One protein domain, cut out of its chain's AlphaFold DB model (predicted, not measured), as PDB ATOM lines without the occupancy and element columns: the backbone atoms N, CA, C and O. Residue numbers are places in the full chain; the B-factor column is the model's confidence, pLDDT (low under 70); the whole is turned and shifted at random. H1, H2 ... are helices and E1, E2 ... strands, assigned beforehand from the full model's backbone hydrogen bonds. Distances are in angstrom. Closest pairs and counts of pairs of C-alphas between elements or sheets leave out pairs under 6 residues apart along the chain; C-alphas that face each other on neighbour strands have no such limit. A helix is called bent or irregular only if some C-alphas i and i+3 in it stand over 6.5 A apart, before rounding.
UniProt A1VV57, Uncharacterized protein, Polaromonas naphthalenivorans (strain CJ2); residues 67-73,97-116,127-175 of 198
ATOM      1  N   ARG A  67     -32.069 -86.420-102.330       84.25
ATOM      2  CA  ARG A  67     -33.533 -86.457-102.527       84.25
ATOM      3  C   ARG A  67     -34.160 -87.714-101.892       84.25
ATOM      4  O   ARG A  67     -34.991 -88.372-102.511       84.25
ATOM      5  N   GLY A  68     -33.698 -88.074-100.691       78.69
ATOM      6  CA  GLY A  68     -34.183 -89.231 -99.930       78.69
ATOM      7  C   GLY A  68     -33.712 -90.603-100.427       78.69
ATOM      8  O   GLY A  68     -34.140 -91.611 -99.875       78.69
ATOM      9  N   LYS A  69     -32.845 -90.671-101.447       83.12
ATOM     10  CA  LYS A  69     -32.279 -91.934-101.946       83.12
ATOM     11  C   LYS A  69     -30.819 -92.091-101.511       83.12
ATOM     12  O   LYS A  69     -30.085 -91.105-101.625       83.12
ATOM     13  N   PRO A  70     -30.389 -93.285-101.063       85.56
ATOM     14  CA  PRO A  70     -28.978 -93.575-100.826       85.56
ATOM     15  C   PRO A  70     -28.134 -93.345-102.083       85.56
ATOM     16  O   PRO A  70     -28.590 -93.583-103.204       85.56
ATOM     17  N   GLY A  71     -26.903 -92.886-101.900       86.56
ATOM     18  CA  GLY A  71     -25.919 -92.713-102.968       86.56
ATOM     19  C   GLY A  71     -24.703 -91.966-102.445       86.56
ATOM     20  O   GLY A  71     -24.762 -91.453-101.341       86.56
ATOM     21  N   HIS A  72     -23.630 -91.851-103.226       86.31
ATOM     22  CA  HIS A  72     -22.401 -91.183-102.783       86.31
ATOM     23  C   HIS A  72     -21.946 -90.112-103.779       86.31
ATOM     24  O   HIS A  72     -22.159 -90.270-104.988       86.31
ATOM     25  N   PRO A  73     -21.303 -89.028-103.307       87.75
ATOM     26  CA  PRO A  73     -20.556 -88.137-104.180       87.75
ATOM     27  C   PRO A  73     -19.496 -88.936-104.945       87.75
ATOM     28  O   PRO A  73     -18.732 -89.687-104.346       87.75
ATOM     29  N   TRP A  97     -26.077 -82.888-101.182       90.56
ATOM     30  CA  TRP A  97     -26.111 -84.186-100.520       90.56
ATOM     31  C   TRP A  97     -26.525 -83.979 -99.072       90.56
ATOM     32  O   TRP A  97     -26.009 -83.080 -98.406       90.56
ATOM     33  N   ASP A  98     -27.440 -84.811 -98.600       89.06
ATOM     34  CA  ASP A  98     -27.857 -84.831 -97.210       89.06
ATOM     35  C   ASP A  98     -27.071 -85.934 -96.488       89.06
ATOM     36  O   ASP A  98     -27.096 -87.098 -96.896       89.06
ATOM     37  N   VAL A  99     -26.359 -85.561 -95.425       88.31
ATOM     38  CA  VAL A  99     -25.470 -86.454 -94.663       88.31
ATOM     39  C   VAL A  99     -25.929 -86.503 -93.212       88.31
ATOM     40  O   VAL A  99     -26.277 -85.472 -92.634       88.31
ATOM     41  N   GLY A 100     -25.956 -87.696 -92.614       81.62
ATOM     42  CA  GLY A 100     -26.298 -87.859 -91.195       81.62
ATOM     43  C   GLY A 100     -27.742 -87.470 -90.836       81.62
ATOM     44  O   GLY A 100     -28.025 -87.130 -89.686       81.62
ATOM     45  N   VAL A 101     -28.671 -87.507 -91.799       84.44
ATOM     46  CA  VAL A 101     -30.070 -87.087 -91.601       84.44
ATOM     47  C   VAL A 101     -30.784 -87.968 -90.577       84.44
ATOM     48  O   VAL A 101     -31.372 -87.441 -89.629       84.44
ATOM     49  N   ARG A 102     -30.710 -89.298 -90.737       80.75
ATOM     50  CA  ARG A 102     -31.359 -90.264 -89.830       80.75
ATOM     51  C   ARG A 102     -30.764 -90.185 -88.427       80.75
ATOM     52  O   ARG A 102     -31.497 -90.064 -87.447       80.75
ATOM     53  N   LEU A 103     -29.432 -90.132 -88.358       79.25
ATOM     54  CA  LEU A 103     -28.659 -89.895 -87.139       79.25
ATOM     55  C   LEU A 103     -29.157 -88.647 -86.390       79.25
ATOM     56  O   LEU A 103     -29.526 -88.717 -85.217       79.25
ATOM     57  N   GLY A 104     -29.216 -87.503 -87.078       79.31
ATOM     58  CA  GLY A 104     -29.660 -86.245 -86.487       79.31
ATOM     59  C   GLY A 104     -31.127 -86.269 -86.050       79.31
ATOM     60  O   GLY A 104     -31.460 -85.724 -84.997       79.31
ATOM     61  N   ALA A 105     -32.009 -86.907 -86.827       80.25
ATOM     62  CA  ALA A 105     -33.418 -87.062 -86.470       80.25
ATOM     63  C   ALA A 105     -33.583 -87.867 -85.178       80.25
ATOM     64  O   ALA A 105     -34.340 -87.464 -84.293       80.25
ATOM     65  N   LYS A 106     -32.821 -88.952 -85.036       77.38
ATOM     66  CA  LYS A 106     -32.904 -89.822 -83.868       77.38
ATOM     67  C   LYS A 106     -32.340 -89.188 -82.605       77.38
ATOM     68  O   LYS A 106     -32.953 -89.301 -81.548       77.38
ATOM     69  N   LEU A 107     -31.230 -88.458 -82.724       78.31
ATOM     70  CA  LEU A 107     -30.712 -87.652 -81.619       78.31
ATOM     71  C   LEU A 107     -31.772 -86.652 -81.153       78.31
ATOM     72  O   LEU A 107     -32.124 -86.656 -79.980       78.31
ATOM     73  N   ARG A 108     -32.350 -85.859 -82.066       80.69
ATOM     74  CA  ARG A 108     -33.420 -84.909 -81.715       80.69
ATOM     75  C   ARG A 108     -34.615 -85.598 -81.054       80.69
ATOM     76  O   ARG A 108     -35.124 -85.068 -80.077       80.69
ATOM     77  N   ALA A 109     -35.032 -86.765 -81.543       77.62
ATOM     78  CA  ALA A 109     -36.106 -87.538 -80.923       77.62
ATOM     79  C   ALA A 109     -35.753 -87.985 -79.494       77.62
ATOM     80  O   ALA A 109     -36.578 -87.831 -78.601       77.62
ATOM     81  N   ALA A 110     -34.524 -88.457 -79.254       74.69
ATOM     82  CA  ALA A 110     -34.051 -88.810 -77.914       74.69
ATOM     83  C   ALA A 110     -34.020 -87.593 -76.970       74.69
ATOM     84  O   ALA A 110     -34.454 -87.698 -75.826       74.69
ATOM     85  N   TYR A 111     -33.578 -86.428 -77.463       76.00
ATOM     86  CA  TYR A 111     -33.645 -85.165 -76.717       76.00
ATOM     87  C   TYR A 111     -35.096 -84.781 -76.379       76.00
ATOM     88  O   TYR A 111     -35.375 -84.417 -75.243       76.00
ATOM     89  N   GLN A 112     -36.026 -84.879 -77.334       77.06
ATOM     90  CA  GLN A 112     -37.435 -84.510 -77.130       77.06
ATOM     91  C   GLN A 112     -38.178 -85.468 -76.192       77.06
ATOM     92  O   GLN A 112     -38.959 -85.024 -75.348       77.06
ATOM     93  N   ALA A 113     -37.930 -86.774 -76.321       71.06
ATOM     94  CA  ALA A 113     -38.531 -87.785 -75.461       71.06
ATOM     95  C   ALA A 113     -38.212 -87.504 -73.991       71.06
ATOM     96  O   ALA A 113     -39.114 -87.523 -73.164       71.06
ATOM     97  N   GLU A 114     -36.965 -87.145 -73.685       69.06
ATOM     98  CA  GLU A 114     -36.532 -86.763 -72.340       69.06
ATOM     99  C   GLU A 114     -37.207 -85.479 -71.834       69.06
ATOM    100  O   GLU A 114     -37.681 -85.455 -70.707       69.06
ATOM    101  N   GLN A 115     -37.310 -84.422 -72.651       71.44
ATOM    102  CA  GLN A 115     -38.005 -83.193 -72.224       71.44
ATOM    103  C   GLN A 115     -39.486 -83.434 -71.895       71.44
ATOM    104  O   GLN A 115     -40.081 -82.683 -71.126       71.44
ATOM    105  N   THR A 116     -40.079 -84.479 -72.480       67.12
ATOM    106  CA  THR A 116     -41.495 -84.832 -72.297       67.12
ATOM    107  C   THR A 116     -41.701 -85.882 -71.197       67.12
ATOM    108  O   THR A 116     -42.759 -85.921 -70.574       67.12
ATOM    109  N   ARG A 127     -29.533 -91.710 -70.803       70.62
ATOM    110  CA  ARG A 127     -29.815 -90.787 -71.905       70.62
ATOM    111  C   ARG A 127     -29.073 -91.152 -73.198       70.62
ATOM    112  O   ARG A 127     -27.846 -91.301 -73.206       70.62
ATOM    113  N   GLY A 128     -29.824 -91.221 -74.297       75.25
ATOM    114  CA  GLY A 128     -29.271 -91.334 -75.643       75.25
ATOM    115  C   GLY A 128     -28.382 -90.133 -75.952       75.25
ATOM    116  O   GLY A 128     -28.837 -88.989 -75.897       75.25
ATOM    117  N   HIS A 129     -27.111 -90.370 -76.249       77.81
ATOM    118  CA  HIS A 129     -26.152 -89.306 -76.527       77.81
ATOM    119  C   HIS A 129     -25.139 -89.734 -77.582       77.81
ATOM    120  O   HIS A 129     -25.104 -90.872 -78.051       77.81
ATOM    121  N   PHE A 130     -24.306 -88.777 -77.972       77.00
ATOM    122  CA  PHE A 130     -23.290 -88.965 -78.984       77.00
ATOM    123  C   PHE A 130     -21.912 -88.778 -78.374       77.00
ATOM    124  O   PHE A 130     -21.563 -87.691 -77.902       77.00
ATOM    125  N   ARG A 131     -21.100 -89.831 -78.421       80.62
ATOM    126  CA  ARG A 131     -19.681 -89.704 -78.126       80.62
ATOM    127  C   ARG A 131     -19.018 -89.033 -79.323       80.62
ATOM    128  O   ARG A 131     -18.969 -89.599 -80.414       80.62
ATOM    129  N   ARG A 132     -18.531 -87.807 -79.108       76.12
ATOM    130  CA  ARG A 132     -17.888 -86.995 -80.149       76.12
ATOM    131  C   ARG A 132     -16.722 -87.750 -80.780       76.12
ATOM    132  O   ARG A 132     -15.968 -88.439 -80.091       76.12
ATOM    133  N   ALA A 133     -16.561 -87.549 -82.080       72.38
ATOM    134  CA  ALA A 133     -15.410 -88.039 -82.810       72.38
ATOM    135  C   ALA A 133     -14.131 -87.397 -82.256       72.38
ATOM    136  O   ALA A 133     -14.117 -86.212 -81.901       72.38
ATOM    137  N   HIS A 134     -13.086 -88.201 -82.117       73.12
ATOM    138  CA  HIS A 134     -11.809 -87.764 -81.572       73.12
ATOM    139  C   HIS A 134     -10.687 -88.660 -82.086       73.12
ATOM    140  O   HIS A 134     -10.881 -89.844 -82.369       73.12
ATOM    141  N   TRP A 135      -9.488 -88.089 -82.168       71.06
ATOM    142  CA  TRP A 135      -8.268 -88.864 -82.322       71.06
ATOM    143  C   TRP A 135      -8.027 -89.662 -81.045       71.06
ATOM    144  O   TRP A 135      -8.043 -89.105 -79.945       71.06
ATOM    145  N   HIS A 136      -7.830 -90.966 -81.189       75.38
ATOM    146  CA  HIS A 136      -7.542 -91.859 -80.080       75.38
ATOM    147  C   HIS A 136      -6.190 -92.531 -80.300       75.38
ATOM    148  O   HIS A 136      -5.938 -93.102 -81.362       75.38
ATOM    149  N   GLY A 137      -5.318 -92.441 -79.299       76.25
ATOM    150  CA  GLY A 137      -4.019 -93.101 -79.299       76.25
ATOM    151  C   GLY A 137      -4.136 -94.519 -78.754       76.25
ATOM    152  O   GLY A 137      -4.509 -94.720 -77.603       76.25
ATOM    153  N   PHE A 138      -3.785 -95.505 -79.569       77.88
ATOM    154  CA  PHE A 138      -3.687 -96.910 -79.202       77.88
ATOM    155  C   PHE A 138      -2.221 -97.276 -78.991       77.88
ATOM    156  O   PHE A 138      -1.383 -97.025 -79.852       77.88
ATOM    157  N   ARG A 139      -1.891 -97.901 -77.862       82.94
ATOM    158  CA  ARG A 139      -0.569 -98.513 -77.675       82.94
ATOM    159  C   ARG A 139      -0.616 -99.928 -78.240       82.94
ATOM    160  O   ARG A 139      -1.388-100.753 -77.760       82.94
ATOM    161  N   LEU A 140       0.180-100.178 -79.272       80.19
ATOM    162  CA  LEU A 140       0.292-101.475 -79.926       80.19
ATOM    163  C   LEU A 140       1.389-102.311 -79.260       80.19
ATOM    164  O   LEU A 140       2.403-101.782 -78.803       80.19
ATOM    165  N   GLY A 141       1.190-103.627 -79.257       83.94
ATOM    166  CA  GLY A 141       2.141-104.594 -78.717       83.94
ATOM    167  C   GLY A 141       1.850-105.036 -77.275       83.94
ATOM    168  O   GLY A 141       0.908-104.556 -76.636       83.94
ATOM    169  N   PRO A 142       2.631-105.997 -76.763       84.81
ATOM    170  CA  PRO A 142       2.328-106.688 -75.516       84.81
ATOM    171  C   PRO A 142       2.442-105.817 -74.249       84.81
ATOM    172  O   PRO A 142       3.320-104.962 -74.116       84.81
ATOM    173  N   ARG A 143       1.545-106.128 -73.295       87.94
ATOM    174  CA  ARG A 143       1.543-105.894 -71.824       87.94
ATOM    175  C   ARG A 143       2.886-105.994 -71.101       87.94
ATOM    176  O   ARG A 143       3.282-105.154 -70.291       87.94
ATOM    177  N   LYS A 144       3.533-107.110 -71.366       89.69
ATOM    178  CA  LYS A 144       4.597-107.658 -70.547       89.69
ATOM    179  C   LYS A 144       5.614-108.311 -71.468       89.69
ATOM    180  O   LYS A 144       5.247-108.720 -72.572       89.69
ATOM    181  N   ARG A 145       6.867-108.371 -71.035       86.19
ATOM    182  CA  ARG A 145       7.886-109.207 -71.677       86.19
ATOM    183  C   ARG A 145       7.606-110.682 -71.378       86.19
ATOM    184  O   ARG A 145       6.737-111.008 -70.568       86.19
ATOM    185  N   GLU A 146       8.350-111.564 -72.034       87.38
ATOM    186  CA  GLU A 146       8.268-113.017 -71.825       87.38
ATOM    187  C   GLU A 146       8.579-113.421 -70.374       87.38
ATOM    188  O   GLU A 146       8.010-114.380 -69.866       87.38
ATOM    189  N   ASP A 147       9.397-112.631 -69.674       88.38
ATOM    190  CA  ASP A 147       9.728-112.790 -68.251       88.38
ATOM    191  C   ASP A 147       8.628-112.289 -67.283       88.38
ATOM    192  O   ASP A 147       8.799-112.326 -66.065       88.38
ATOM    193  N   GLY A 148       7.496-111.795 -67.799       87.00
ATOM    194  CA  GLY A 148       6.374-111.286 -67.006       87.00
ATOM    195  C   GLY A 148       6.526-109.847 -66.497       87.00
ATOM    196  O   GLY A 148       5.571-109.320 -65.912       87.00
ATOM    197  N   THR A 149       7.658-109.183 -66.747       90.00
ATOM    198  CA  THR A 149       7.872-107.774 -66.376       90.00
ATOM    199  C   THR A 149       7.062-106.828 -67.263       90.00
ATOM    200  O   THR A 149       6.824-107.103 -68.442       90.00
ATOM    201  N   GLU A 150       6.594-105.702 -66.711       89.25
ATOM    202  CA  GLU A 150       5.846-104.714 -67.493       89.25
ATOM    203  C   GLU A 150       6.748-103.976 -68.487       89.25
ATOM    204  O   GLU A 150       7.841-103.518 -68.157       89.25
ATOM    205  N   ILE A 151       6.255-103.818 -69.716       85.12
ATOM    206  CA  ILE A 151       6.903-102.966 -70.717       85.12
ATOM    207  C   ILE A 151       6.440-101.528 -70.488       85.12
ATOM    208  O   ILE A 151       5.232-101.259 -70.461       85.12
ATOM    209  N   SER A 152       7.402-100.617 -70.351       81.62
ATOM    210  CA  SER A 152       7.151 -99.192 -70.160       81.62
ATOM    211  C   SER A 152       6.378 -98.585 -71.341       81.62
ATOM    212  O   SER A 152       6.415 -99.073 -72.476       81.62
ATOM    213  N   LEU A 153       5.599 -97.533 -71.077       77.81
ATOM    214  CA  LEU A 153       4.684 -96.958 -72.072       77.81
ATOM    215  C   LEU A 153       5.409 -96.311 -73.259       77.81
ATOM    216  O   LEU A 153       4.880 -96.320 -74.370       77.81
ATOM    217  N   ASP A 154       6.595 -95.761 -73.023       77.12
ATOM    218  CA  ASP A 154       7.494 -95.156 -74.006       77.12
ATOM    219  C   ASP A 154       8.085 -96.194 -74.969       77.12
ATOM    220  O   ASP A 154       8.192 -95.926 -76.165       77.12
ATOM    221  N   ALA A 155       8.343 -97.413 -74.488       78.88
ATOM    222  CA  ALA A 155       8.823 -98.516 -75.317       78.88
ATOM    223  C   ALA A 155       7.728 -99.122 -76.220       78.88
ATOM    224  O   ALA A 155       8.019 -99.936 -77.097       78.88
ATOM    225  N   ARG A 156       6.455 -98.741 -76.031       81.25
ATOM    226  CA  ARG A 156       5.339 -99.206 -76.864       81.25
ATOM    227  C   ARG A 156       5.035 -98.260 -78.011       81.25
ATOM    228  O   ARG A 156       4.754 -97.077 -77.800       81.25
ATOM    229  N   LYS A 157       4.909 -98.834 -79.209       75.38
ATOM    230  CA  LYS A 157       4.459 -98.117 -80.406       75.38
ATOM    231  C   LYS A 157       3.086 -97.485 -80.164       75.38
ATOM    232  O   LYS A 157       2.111 -98.182 -79.879       75.38
ATOM    233  N   LEU A 158       3.014 -96.162 -80.284       72.81
ATOM    234  CA  LEU A 158       1.764 -95.411 -80.264       72.81
ATOM    235  C   LEU A 158       1.213 -95.317 -81.683       72.81
ATOM    236  O   LEU A 158       1.938 -94.988 -82.617       72.81
ATOM    237  N   TYR A 159      -0.066 -95.623 -81.835       70.88
ATOM    238  CA  TYR A 159      -0.787 -95.578 -83.092       70.88
ATOM    239  C   TYR A 159      -2.048 -94.748 -82.912       70.88
ATOM    240  O   TYR A 159      -2.929 -95.115 -82.138       70.88
ATOM    241  N   PHE A 160      -2.149 -93.630 -83.618       64.00
ATOM    242  CA  PHE A 160      -3.337 -92.793 -83.560       64.00
ATOM    243  C   PHE A 160      -4.334 -93.202 -84.633       64.00
ATOM    244  O   PHE A 160      -3.992 -93.352 -85.803       64.00
ATOM    245  N   ARG A 161      -5.592 -93.354 -84.228       70.44
ATOM    246  CA  ARG A 161      -6.708 -93.593 -85.138       70.44
ATOM    247  C   ARG A 161      -7.789 -92.560 -84.880       70.44
ATOM    248  O   ARG A 161      -8.131 -92.276 -83.732       70.44
ATOM    249  N   TRP A 162      -8.348 -92.028 -85.956       67.19
ATOM    250  CA  TRP A 162      -9.587 -91.274 -85.879       67.19
ATOM    251  C   TRP A 162     -10.725 -92.231 -85.531       67.19
ATOM    252  O   TRP A 162     -11.010 -93.160 -86.293       67.19
ATOM    253  N   LEU A 163     -11.350 -92.037 -84.369       75.56
ATOM    254  CA  LEU A 163     -12.560 -92.770 -84.032       75.56
ATOM    255  C   LEU A 163     -13.764 -91.986 -84.548       75.56
ATOM    256  O   LEU A 163     -13.953 -90.832 -84.132       75.56
ATOM    257  N   PRO A 164     -14.581 -92.595 -85.433       69.94
ATOM    258  CA  PRO A 164     -15.820 -91.975 -85.844       69.94
ATOM    259  C   PRO A 164     -16.700 -91.814 -84.609       69.94
ATOM    260  O   PRO A 164     -16.541 -92.520 -83.605       69.94
ATOM    261  N   PRO A 165     -17.629 -90.866 -84.652       74.88
ATOM    262  CA  PRO A 165     -18.473 -90.671 -83.508       74.88
ATOM    263  C   PRO A 165     -19.405 -91.867 -83.307       74.88
ATOM    264  O   PRO A 165     -19.856 -92.495 -84.263       74.88
ATOM    265  N   THR A 166     -19.706 -92.165 -82.048       77.38
ATOM    266  CA  THR A 166     -20.494 -93.343 -81.681       77.38
ATOM    267  C   THR A 166     -21.775 -92.915 -80.998       77.38
ATOM    268  O   THR A 166     -21.768 -92.078 -80.090       77.38
ATOM    269  N   LEU A 167     -22.880 -93.507 -81.430       77.50
ATOM    270  CA  LEU A 167     -24.156 -93.363 -80.757       77.50
ATOM    271  C   LEU A 167     -24.232 -94.298 -79.561       77.50
ATOM    272  O   LEU A 167     -23.930 -95.482 -79.670       77.50
ATOM    273  N   ILE A 168     -24.666 -93.753 -78.431       81.88
ATOM    274  CA  ILE A 168     -24.830 -94.490 -77.186       81.88
ATOM    275  C   ILE A 168     -26.294 -94.398 -76.784       81.88
ATOM    276  O   ILE A 168     -26.849 -93.301 -76.749       81.88
ATOM    277  N   ASN A 169     -26.910 -95.542 -76.484       77.38
ATOM    278  CA  ASN A 169     -28.315 -95.656 -76.072       77.38
ATOM    279  C   ASN A 169     -29.301 -95.028 -77.066       77.38
ATOM    280  O   ASN A 169     -30.305 -94.421 -76.700       77.38
ATOM    281  N   VAL A 170     -28.997 -95.176 -78.351       72.44
ATOM    282  CA  VAL A 170     -29.870 -94.799 -79.453       72.44
ATOM    283  C   VAL A 170     -30.197 -96.094 -80.193       72.44
ATOM    284  O   VAL A 170     -29.280 -96.770 -80.642       72.44
ATOM    285  N   GLY A 171     -31.478 -96.483 -80.260       69.94
ATOM    286  CA  GLY A 171     -31.882 -97.737 -80.925       69.94
ATOM    287  C   GLY A 171     -31.567 -97.759 -82.431       69.94
ATOM    288  O   GLY A 171     -31.000 -96.807 -82.964       69.94
ATOM    289  N   ASP A 172     -32.088 -98.741 -83.166       70.50
ATOM    290  CA  ASP A 172     -31.823 -98.901 -84.609       70.50
ATOM    291  C   ASP A 172     -32.202 -97.672 -85.472       70.50
ATOM    292  O   ASP A 172     -33.327 -97.165 -85.421       70.50
ATOM    293  N   ILE A 173     -31.227 -97.136 -86.204       68.75
ATOM    294  CA  ILE A 173     -31.339 -95.918 -87.021       68.75
ATOM    295  C   ILE A 173     -31.817 -96.260 -88.436       68.75
ATOM    296  O   ILE A 173     -32.418 -95.409 -89.096       68.75
ATOM    297  N   ASP A 174     -31.573 -97.491 -88.891       66.94
ATOM    298  CA  ASP A 174     -31.730 -97.880 -90.291       66.94
ATOM    299  C   ASP A 174     -33.202 -97.906 -90.715       66.94
ATOM    300  O   ASP A 174     -33.517 -97.590 -91.864       66.94
ATOM    301  N   GLY A 175     -34.114 -98.145 -89.767       62.44
ATOM    302  CA  GLY A 175     -35.564 -98.085 -89.972       62.44
ATOM    303  C   GLY A 175     -36.182 -96.679 -90.029       62.44
ATOM    304  O   GLY A 175     -37.396 -96.565 -90.194       62.44
TER     305      GLY A 175
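AT A GLANCE: This is residues 67 to 73, 97 to 116 and 127 to 175 of the 198 residues of an uncharacterized protein of Polaromonas naphthalenivorans (strain CJ2) (UniProt A1VV57). A long, thin two-stranded ribbon, bent partway, runs out through E1 and E2 and back through E3 and E4, with a loop at its far end and helix H1 at the other. Of 76 printed residues, 34 are in named elements, ordered H1 E1 E2 E3 E4, mixed helices and strands; both sheets, E2 - E3 and E1 - E4, are antiparallel. It is extended, radius of gyration of the C-alphas 20.0 A, spanning 58 by 37 by 18 A.

HOW THE PARTS SIT: Look first at the hairpin of E2, residues 134 to 139, and E3, residues 158 to 163, where N 138 and O 159 are 2.7 A apart, within hydrogen-bond range. E1, residues 129 to 131, runs on into E2 at 52 degrees, and E3 into E4, residues 166 to 168, at 67 degrees. Between E1 and E4, N 131 and O 166 are within hydrogen-bond range at 2.9 A. In H1, residues 101 to 116, every O i to N i+4 pair is within hydrogen-bond range; the closest C-alphas of H1 and E1, Leu 107 and His 129, are 7.0 A apart.

IN THESE COORDINATES: Find C-alpha 101 at (-30.070, -87.087, -91.601); H1 runs 22.5 A from there. E2 spans 16.0 A, E3 15.0 A; E4 ends at C-alpha 168 (-24.830, -94.490, -77.186).

THE WHOLE: The C-alphas of Arg 67 and Asp 147, the farthest apart, are 61.2 A apart. The printed part has two cuts, one between residues 73 and 97, whose C-alphas are 7.7 A apart across it, and one between residues 116 and 127, whose C-alphas are 13.1 A apart. The E2 to E3 link is long. Nine residues have pLDDT under 70, among them 173 to 175.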